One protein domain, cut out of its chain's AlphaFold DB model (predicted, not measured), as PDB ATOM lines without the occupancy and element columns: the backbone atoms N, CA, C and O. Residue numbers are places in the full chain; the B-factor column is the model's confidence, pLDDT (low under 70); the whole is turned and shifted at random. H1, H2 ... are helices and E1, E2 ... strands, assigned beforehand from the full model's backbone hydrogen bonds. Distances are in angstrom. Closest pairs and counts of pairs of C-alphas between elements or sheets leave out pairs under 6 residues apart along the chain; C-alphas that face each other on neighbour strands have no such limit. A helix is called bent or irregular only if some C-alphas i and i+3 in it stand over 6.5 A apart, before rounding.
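What this domain is: This is residues 121 to 172 of the 209 residues of an uncharacterized protein of Phenylobacterium sp (UniProt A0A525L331). A small three-stranded sheet, E1, E2 and E3, folds back and forth through the middle of a rounded body, with the short helix H1 over one of its faces. From H1 the backbone passes along the free edge of E1, where residues 131 to 132 pair with it briefly, and reaches a second short helix, H2, away from the sheet and farthest from the mean of the C-alphas. The printed part has 52 residues, with two named helices and three named strands in the order H1, H2, E1, E2, E3; the sheet's order is E1, E2, E3, antiparallel throughout. The class is mixed, helices and strands, though under half of the residues are in named elements. The whole is compact, with a radius of gyration of the C-alphas of 9.7 A and spans of 25 by 25 by 19 A.

How they stand to each other: H1, residues 123 to 126, is on the sheet of E1, residues 147 to 151, E2, residues 157 to 161, and E3, residues 167 to 171. Its height over the sheet is 8.8 A, and it lies only just over E2, with 3 of its 4 C-alphas falling on that strand. The closest C-alphas of H1 and E2 are those of Phe 125 and Ala 160, 6.8 A apart. Further along, residues 131 to 132 pair antiparallel with residues 149 to 150 of E1. H2, residues 135 to 138, is not on the sheet and is apart from H1, E2 and E3; its closest C-alphas to E1 are those of Trp 135 and Tyr 149, 7.4 A apart. The strands form a meander, each the antiparallel neighbour of the one before. E1 and E2 are a hairpin at 147 degrees between directions, with N 150 and O 158 within hydrogen-bond range at 2.8 A. E2 and E3 are a hairpin at 165 degrees, with N 159 and O 169 within hydrogen-bond range at 2.9 A. Both helices are too short for any O i to N i+4 pair; the one O i to N i+3 pair is within range in H2 and not in H1.

Where its parts are: H1 begins at C-alpha 123, (-4.941, -7.601, -42.819), and is irregular, with C-alphas 123 and 126 7.4 A apart. H2 measures 5.5 A. E1 begins at C-alpha 147, (-4.281, -4.830, -29.022), and measures 13.4 A, E2 13.2 A and E3 10.5 A. E3 ends at C-alpha 171, (-15.644, 1.272, -33.797).

The domain as a whole: The two C-alphas farthest apart, those of Arg 137 and Ser 164, are 25.6 A apart. The printed part has no cut and no long link. Its mean pLDDT is 92.4, and no printed residue is under 70.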
ATOM      1  N   VAL A 121      -9.940 -11.226 -39.244       95.25
ATOM      2  CA  VAL A 121      -8.540 -10.786 -39.247       95.25
ATOM      3  C   VAL A 121      -8.422  -9.503 -40.065       95.25
ATOM      4  O   VAL A 121      -8.668  -9.506 -41.272       95.25
ATOM      5  N   PHE A 122      -8.014  -8.416 -39.418       95.25
ATOM      6  CA  PHE A 122      -7.620  -7.180 -40.081       95.25
ATOM      7  C   PHE A 122      -6.256  -7.376 -40.739       95.25
ATOM      8  O   PHE A 122      -5.261  -7.573 -40.050       95.25
ATOM      9  N   THR A 123      -6.180  -7.324 -42.066       94.12
ATOM     10  CA  THR A 123      -4.941  -7.601 -42.819       94.12
ATOM     11  C   THR A 123      -3.876  -6.514 -42.661       94.12
ATOM     12  O   THR A 123      -2.684  -6.812 -42.730       94.12
ATOM     13  N   GLY A 124      -4.283  -5.272 -42.383       93.62
ATOM     14  CA  GLY A 124      -3.391  -4.124 -42.200       93.62
ATOM     15  C   GLY A 124      -2.666  -4.072 -40.850       93.62
ATOM     16  O   GLY A 124      -1.924  -3.130 -40.608       93.62
ATOM     17  N   PHE A 125      -2.840  -5.058 -39.962       94.81
ATOM     18  CA  PHE A 125      -2.309  -5.006 -38.589       94.81
ATOM     19  C   PHE A 125      -0.775  -4.932 -38.496       94.81
ATOM     20  O   PHE A 125      -0.221  -4.470 -37.497       94.81
ATOM     21  N   ARG A 126      -0.077  -5.411 -39.532       94.31
ATOM     22  CA  ARG A 126       1.392  -5.370 -39.617       94.31
ATOM     23  C   ARG A 126       1.918  -3.997 -40.018       94.31
ATOM     24  O   ARG A 126       3.095  -3.718 -39.799       94.31
ATOM     25  N   ASP A 127       1.065  -3.169 -40.610       94.69
ATOM     26  CA  ASP A 127       1.421  -1.827 -41.029       94.69
ATOM     27  C   ASP A 127       1.323  -0.876 -39.835       94.69
ATOM     28  O   ASP A 127       0.239  -0.522 -39.365       94.69
ATOM     29  N   ARG A 128       2.485  -0.458 -39.331       92.94
ATOM     30  CA  ARG A 128       2.553   0.492 -38.218       92.94
ATOM     31  C   ARG A 128       2.090   1.891 -38.616       92.94
ATOM     32  O   ARG A 128       1.692   2.632 -37.729       92.94
ATOM     33  N   GLY A 129       2.095   2.238 -39.904       94.81
ATOM     34  CA  GLY A 129       1.588   3.528 -40.377       94.81
ATOM     35  C   GLY A 129       0.076   3.674 -40.189       94.81
ATOM     36  O   GLY A 129      -0.422   4.784 -40.047       94.81
ATOM     37  N   ARG A 130      -0.649   2.552 -40.118       94.38
ATOM     38  CA  ARG A 130      -2.094   2.524 -39.846       94.38
ATOM     39  C   ARG A 130      -2.424   2.496 -38.358       94.38
ATOM     40  O   ARG A 130      -3.592   2.630 -38.004       94.38
ATOM     41  N   MET A 131      -1.431   2.284 -37.494       95.50
ATOM     42  CA  MET A 131      -1.631   2.171 -36.053       95.50
ATOM     43  C   MET A 131      -1.875   3.546 -35.430       95.50
ATOM     44  O   MET A 131      -1.073   4.465 -35.574       95.50
ATOM     45  N   ILE A 132      -2.955   3.663 -34.664       94.94
ATOM     46  CA  ILE A 132      -3.280   4.868 -33.903       94.94
ATOM     47  C   ILE A 132      -2.587   4.783 -32.545       94.94
ATOM     48  O   ILE A 132      -3.058   4.095 -31.635       94.94
ATOM     49  N   SER A 133      -1.464   5.484 -32.392       94.88
ATOM     50  CA  SER A 133      -0.806   5.650 -31.088       94.88
ATOM     51  C   SER A 133      -1.594   6.583 -30.168       94.88
ATOM     52  O   SER A 133      -1.683   6.346 -28.964       94.88
ATOM     53  N   ASP A 134      -2.226   7.604 -30.749       94.44
ATOM     54  CA  ASP A 134      -2.785   8.747 -30.026       94.44
ATOM     55  C   ASP A 134      -4.289   8.577 -29.773       94.44
ATOM     56  O   ASP A 134      -5.094   9.477 -30.011       94.44
ATOM     57  N   TRP A 135      -4.689   7.403 -29.286       93.56
ATOM     58  CA  TRP A 135      -6.093   7.040 -29.043       93.56
ATOM     59  C   TRP A 135      -6.841   8.062 -28.165       93.56
ATOM     60  O   TRP A 135      -8.021   8.325 -28.391       93.56
ATOM     61  N   GLY A 136      -6.145   8.705 -27.219       92.06
ATOM     62  CA  GLY A 136      -6.727   9.719 -26.335       92.06
ATOM     63  C   GLY A 136      -7.180  10.990 -27.061       92.06
ATOM     64  O   GLY A 136      -8.163  11.602 -26.649       92.06
ATOM     65  N   ARG A 137      -6.529  11.356 -28.176       92.94
ATOM     66  CA  ARG A 137      -6.927  12.509 -29.006       92.94
ATOM     67  C   ARG A 137      -8.296  12.299 -29.654       92.94
ATOM     68  O   ARG A 137      -9.018  13.262 -29.874       92.94
ATOM     69  N   TYR A 138      -8.641  11.046 -29.929       87.31
ATOM     70  CA  TYR A 138      -9.896  10.643 -30.561       87.31
ATOM     71  C   TYR A 138     -10.964  10.233 -29.541       87.31
ATOM     72  O   TYR A 138     -11.968   9.633 -29.914       87.31
ATOM     73  N   HIS A 139     -10.743  10.512 -28.249       88.50
ATOM     74  CA  HIS A 139     -11.630  10.100 -27.156       88.50
ATOM     75  C   HIS A 139     -11.931   8.592 -27.136       88.50
ATOM     76  O   HIS A 139     -12.945   8.155 -26.586       88.50
ATOM     77  N   LEU A 140     -11.044   7.783 -27.718       88.31
ATOM     78  CA  LEU A 140     -11.147   6.335 -27.647       88.31
ATOM     79  C   LEU A 140     -10.725   5.886 -26.242       88.31
ATOM     80  O   LEU A 140      -9.889   6.536 -25.610       88.31
ATOM     81  N   PRO A 141     -11.279   4.787 -25.710       89.69
ATOM     82  CA  PRO A 141     -10.754   4.210 -24.485       89.69
ATOM     83  C   PRO A 141      -9.328   3.674 -24.716       89.69
ATOM     84  O   PRO A 141      -8.964   3.356 -25.850       89.69
ATOM     85  N   PRO A 142      -8.509   3.529 -23.659       93.50
ATOM     86  CA  PRO A 142      -7.198   2.903 -23.785       93.50
ATOM     87  C   PRO A 142      -7.308   1.500 -24.413       93.50
ATOM     88  O   PRO A 142      -8.170   0.715 -23.992       93.50
ATOM     89  N   PRO A 143      -6.450   1.142 -25.388       93.31
ATOM     90  CA  PRO A 143      -6.474  -0.189 -25.979       93.31
ATOM     91  C   PRO A 143      -6.092  -1.255 -24.944       93.31
ATOM     92  O   PRO A 143      -5.300  -1.024 -24.027       93.31
ATOM     93  N   ARG A 144      -6.653  -2.459 -25.096       92.50
ATOM     94  CA  ARG A 144      -6.320  -3.606 -24.238       92.50
ATOM     95  C   ARG A 144      -4.887  -4.071 -24.503       92.50
ATOM     96  O   ARG A 144      -4.372  -3.926 -25.608       92.50
ATOM     97  N   TYR A 145      -4.253  -4.693 -23.508       94.56
ATOM     98  CA  TYR A 145      -2.898  -5.225 -23.674       94.56
ATOM     99  C   TYR A 145      -2.840  -6.239 -24.827       94.56
ATOM    100  O   TYR A 145      -3.662  -7.154 -24.893       94.56
ATOM    101  N   GLY A 146      -1.883  -6.065 -25.741       95.94
ATOM    102  CA  GLY A 146      -1.757  -6.889 -26.948       95.94
ATOM    103  C   GLY A 146      -2.681  -6.491 -28.106       95.94
ATOM    104  O   GLY A 146      -2.669  -7.170 -29.132       95.94
ATOM    105  N   TYR A 147      -3.442  -5.404 -27.972       97.12
ATOM    106  CA  TYR A 147      -4.281  -4.830 -29.022       97.12
ATOM    107  C   TYR A 147      -3.838  -3.404 -29.345       97.12
ATOM    108  O   TYR A 147      -3.251  -2.712 -28.514       97.12
ATOM    109  N   ALA A 148      -4.153  -2.961 -30.555       96.69
ATOM    110  CA  ALA A 148      -4.010  -1.576 -30.970       96.69
ATOM    111  C   ALA A 148      -5.178  -1.170 -31.863       96.69
ATOM    112  O   ALA A 148      -5.871  -2.017 -32.434       96.69
ATOM    113  N   TYR A 149      -5.391   0.136 -31.964       96.62
ATOM    114  CA  TYR A 149      -6.321   0.699 -32.923       96.62
ATOM    115  C   TYR A 149      -5.640   0.885 -34.272       96.62
ATOM    116  O   TYR A 149      -4.481   1.297 -34.327       96.62
ATOM    117  N   TYR A 150      -6.374   0.611 -35.342       95.38
ATOM    118  CA  TYR A 150      -5.920   0.787 -36.709       95.38
ATOM    119  C   TYR A 150      -6.956   1.549 -37.514       95.38
ATOM    120  O   TYR A 150      -8.150   1.269 -37.391       95.38
ATOM    121  N   TYR A 151      -6.481   2.463 -38.355       92.25
ATOM    122  CA  TYR A 151      -7.293   3.028 -39.419       92.25
ATOM    123  C   TYR A 151      -7.302   2.108 -40.621       92.25
ATOM    124  O   TYR A 151      -6.293   1.522 -41.030       92.25
ATOM    125  N   ASP A 152      -8.475   2.035 -41.205       90.88
ATOM    126  CA  ASP A 152      -8.692   1.373 -42.457       90.88
ATOM    127  C   ASP A 152      -8.808   2.370 -43.619       90.88
ATOM    128  O   ASP A 152      -9.082   3.549 -43.416       90.88
ATOM    129  N   ASP A 153      -8.633   1.895 -44.853       88.81
ATOM    130  CA  ASP A 153      -8.715   2.731 -46.058       88.81
ATOM    131  C   ASP A 153     -10.119   3.332 -46.264       88.81
ATOM    132  O   ASP A 153     -10.267   4.323 -46.974       88.81
ATOM    133  N   SER A 154     -11.155   2.751 -45.645       85.12
ATOM    134  CA  SER A 154     -12.510   3.321 -45.628       85.12
ATOM    135  C   SER A 154     -12.712   4.396 -44.555       85.12
ATOM    136  O   SER A 154     -13.789   4.977 -44.488       85.12
ATOM    137  N   GLY A 155     -11.711   4.657 -43.710       86.94
ATOM    138  CA  GLY A 155     -11.821   5.569 -42.570       86.94
ATOM    139  C   GLY A 155     -12.405   4.932 -41.303       86.94
ATOM    140  O   GLY A 155     -12.525   5.608 -40.285       86.94
ATOM    141  N   GLU A 156     -12.734   3.638 -41.324       89.62
ATOM    142  CA  GLU A 156     -13.160   2.909 -40.125       89.62
ATOM    143  C   GLU A 156     -11.991   2.683 -39.157       89.62
ATOM    144  O   GLU A 156     -10.847   2.479 -39.577       89.62
ATOM    145  N   VAL A 157     -12.289   2.660 -37.852       92.31
ATOM    146  CA  VAL A 157     -11.314   2.300 -36.818       92.31
ATOM    147  C   VAL A 157     -11.630   0.934 -36.237       92.31
ATOM    148  O   VAL A 157     -12.704   0.683 -35.684       92.31
ATOM    149  N   VAL A 158     -10.645   0.046 -36.305       94.12
ATOM    150  CA  VAL A 158     -10.736  -1.301 -35.739       94.12
ATOM    151  C   VAL A 158      -9.727  -1.476 -34.618       94.12
ATOM    152  O   VAL A 158      -8.599  -0.994 -34.698       94.12
ATOM    153  N   MET A 159     -10.113  -2.192 -33.564       96.00
ATOM    154  CA  MET A 159      -9.174  -2.664 -32.553       96.00
ATOM    155  C   MET A 159      -8.781  -4.101 -32.882       96.00
ATOM    156  O   MET A 159      -9.599  -5.020 -32.764       96.00
ATOM    157  N   ALA A 160      -7.524  -4.297 -33.265       96.75
ATOM    158  CA  ALA A 160      -7.001  -5.593 -33.674       96.75
ATOM    159  C   ALA A 160      -5.829  -6.032 -32.791       96.75
ATOM    160  O   ALA A 160      -5.069  -5.210 -32.270       96.75
ATOM    161  N   ALA A 161      -5.691  -7.342 -32.605       96.75
ATOM    162  CA  ALA A 161      -4.581  -7.925 -31.864       96.75
ATOM    163  C   ALA A 161      -3.259  -7.721 -32.622       96.75
ATOM    164  O   ALA A 161      -3.158  -8.056 -33.801       96.75
ATOM    165  N   LEU A 162      -2.217  -7.261 -31.930       95.38
ATOM    166  CA  LEU A 162      -0.897  -6.983 -32.516       95.38
ATOM    167  C   LEU A 162      -0.249  -8.231 -33.135       95.38
ATOM    168  O   LEU A 162       0.474  -8.141 -34.122       95.38
ATOM    169  N   ALA A 163      -0.498  -9.404 -32.545       95.56
ATOM    170  CA  ALA A 163       0.124 -10.655 -32.970       95.56
ATOM    171  C   ALA A 163      -0.595 -11.319 -34.156       95.56
ATOM    172  O   ALA A 163       0.055 -11.913 -35.013       95.56
ATOM    173  N   SER A 164      -1.928 -11.243 -34.199       96.00
ATOM    174  CA  SER A 164      -2.752 -12.027 -35.131       96.00
ATOM    175  C   SER A 164      -3.614 -11.193 -36.071       96.00
ATOM    176  O   SER A 164      -4.150 -11.740 -37.030       96.00
ATOM    177  N   GLY A 165      -3.793  -9.902 -35.797       95.12
ATOM    178  CA  GLY A 165      -4.747  -9.049 -36.498       95.12
ATOM    179  C   GLY A 165      -6.210  -9.357 -36.171       95.12
ATOM    180  O   GLY A 165      -7.090  -8.792 -36.810       95.12
ATOM    181  N   LEU A 166      -6.506 -10.234 -35.202       95.38
ATOM    182  CA  LEU A 166      -7.891 -10.549 -34.836       95.38
ATOM    183  C   LEU A 166      -8.598  -9.319 -34.268       95.38
ATOM    184  O   LEU A 166      -8.135  -8.723 -33.292       95.38
ATOM    185  N   ILE A 167      -9.732  -8.974 -34.868       93.94
ATOM    186  CA  ILE A 167     -10.557  -7.836 -34.481       93.94
ATOM    187  C   ILE A 167     -11.322  -8.195 -33.211       93.94
ATOM    188  O   ILE A 167     -12.155  -9.102 -33.214       93.94
ATOM    189  N   GLY A 168     -11.028  -7.479 -32.127       89.12
ATOM    190  CA  GLY A 168     -11.742  -7.607 -30.855       89.12
ATOM    191  C   GLY A 168     -12.862  -6.582 -30.684       89.12
ATOM    192  O   GLY A 168     -13.723  -6.766 -29.833       89.12
ATOM    193  N   LEU A 169     -12.837  -5.494 -31.459       87.25
ATOM    194  CA  LEU A 169     -13.860  -4.453 -31.440       87.25
ATOM    195  C   LEU A 169     -13.826  -3.672 -32.757       87.25
ATOM    196  O   LEU A 169     -12.751  -3.306 -33.235       87.25
ATOM    197  N   VAL A 170     -15.003  -3.380 -33.307       83.69
ATOM    198  CA  VAL A 170     -15.173  -2.464 -34.441       83.69
ATOM    199  C   VAL A 170     -15.800  -1.182 -33.913       83.69
ATOM    200  O   VAL A 170     -16.875  -1.224 -33.312       83.69
ATOM    201  N   ILE A 171     -15.124  -0.055 -34.118       82.00
ATOM    202  CA  ILE A 171     -15.644   1.272 -33.797       82.00
ATOM    203  C   ILE A 171     -15.990   1.916 -35.139       82.00
ATOM    204  O   ILE A 171     -15.169   2.580 -35.767       82.00
ATOM    205  N   GLY A 172     -17.195   1.616 -35.627       70.25
ATOM    206  CA  GLY A 172     -17.700   2.184 -36.881       70.25
ATOM    207  C   GLY A 172     -17.938   3.689 -36.758       70.25
ATOM    208  O   GLY A 172     -18.225   4.140 -35.654       70.25
TER     209      GLY A 172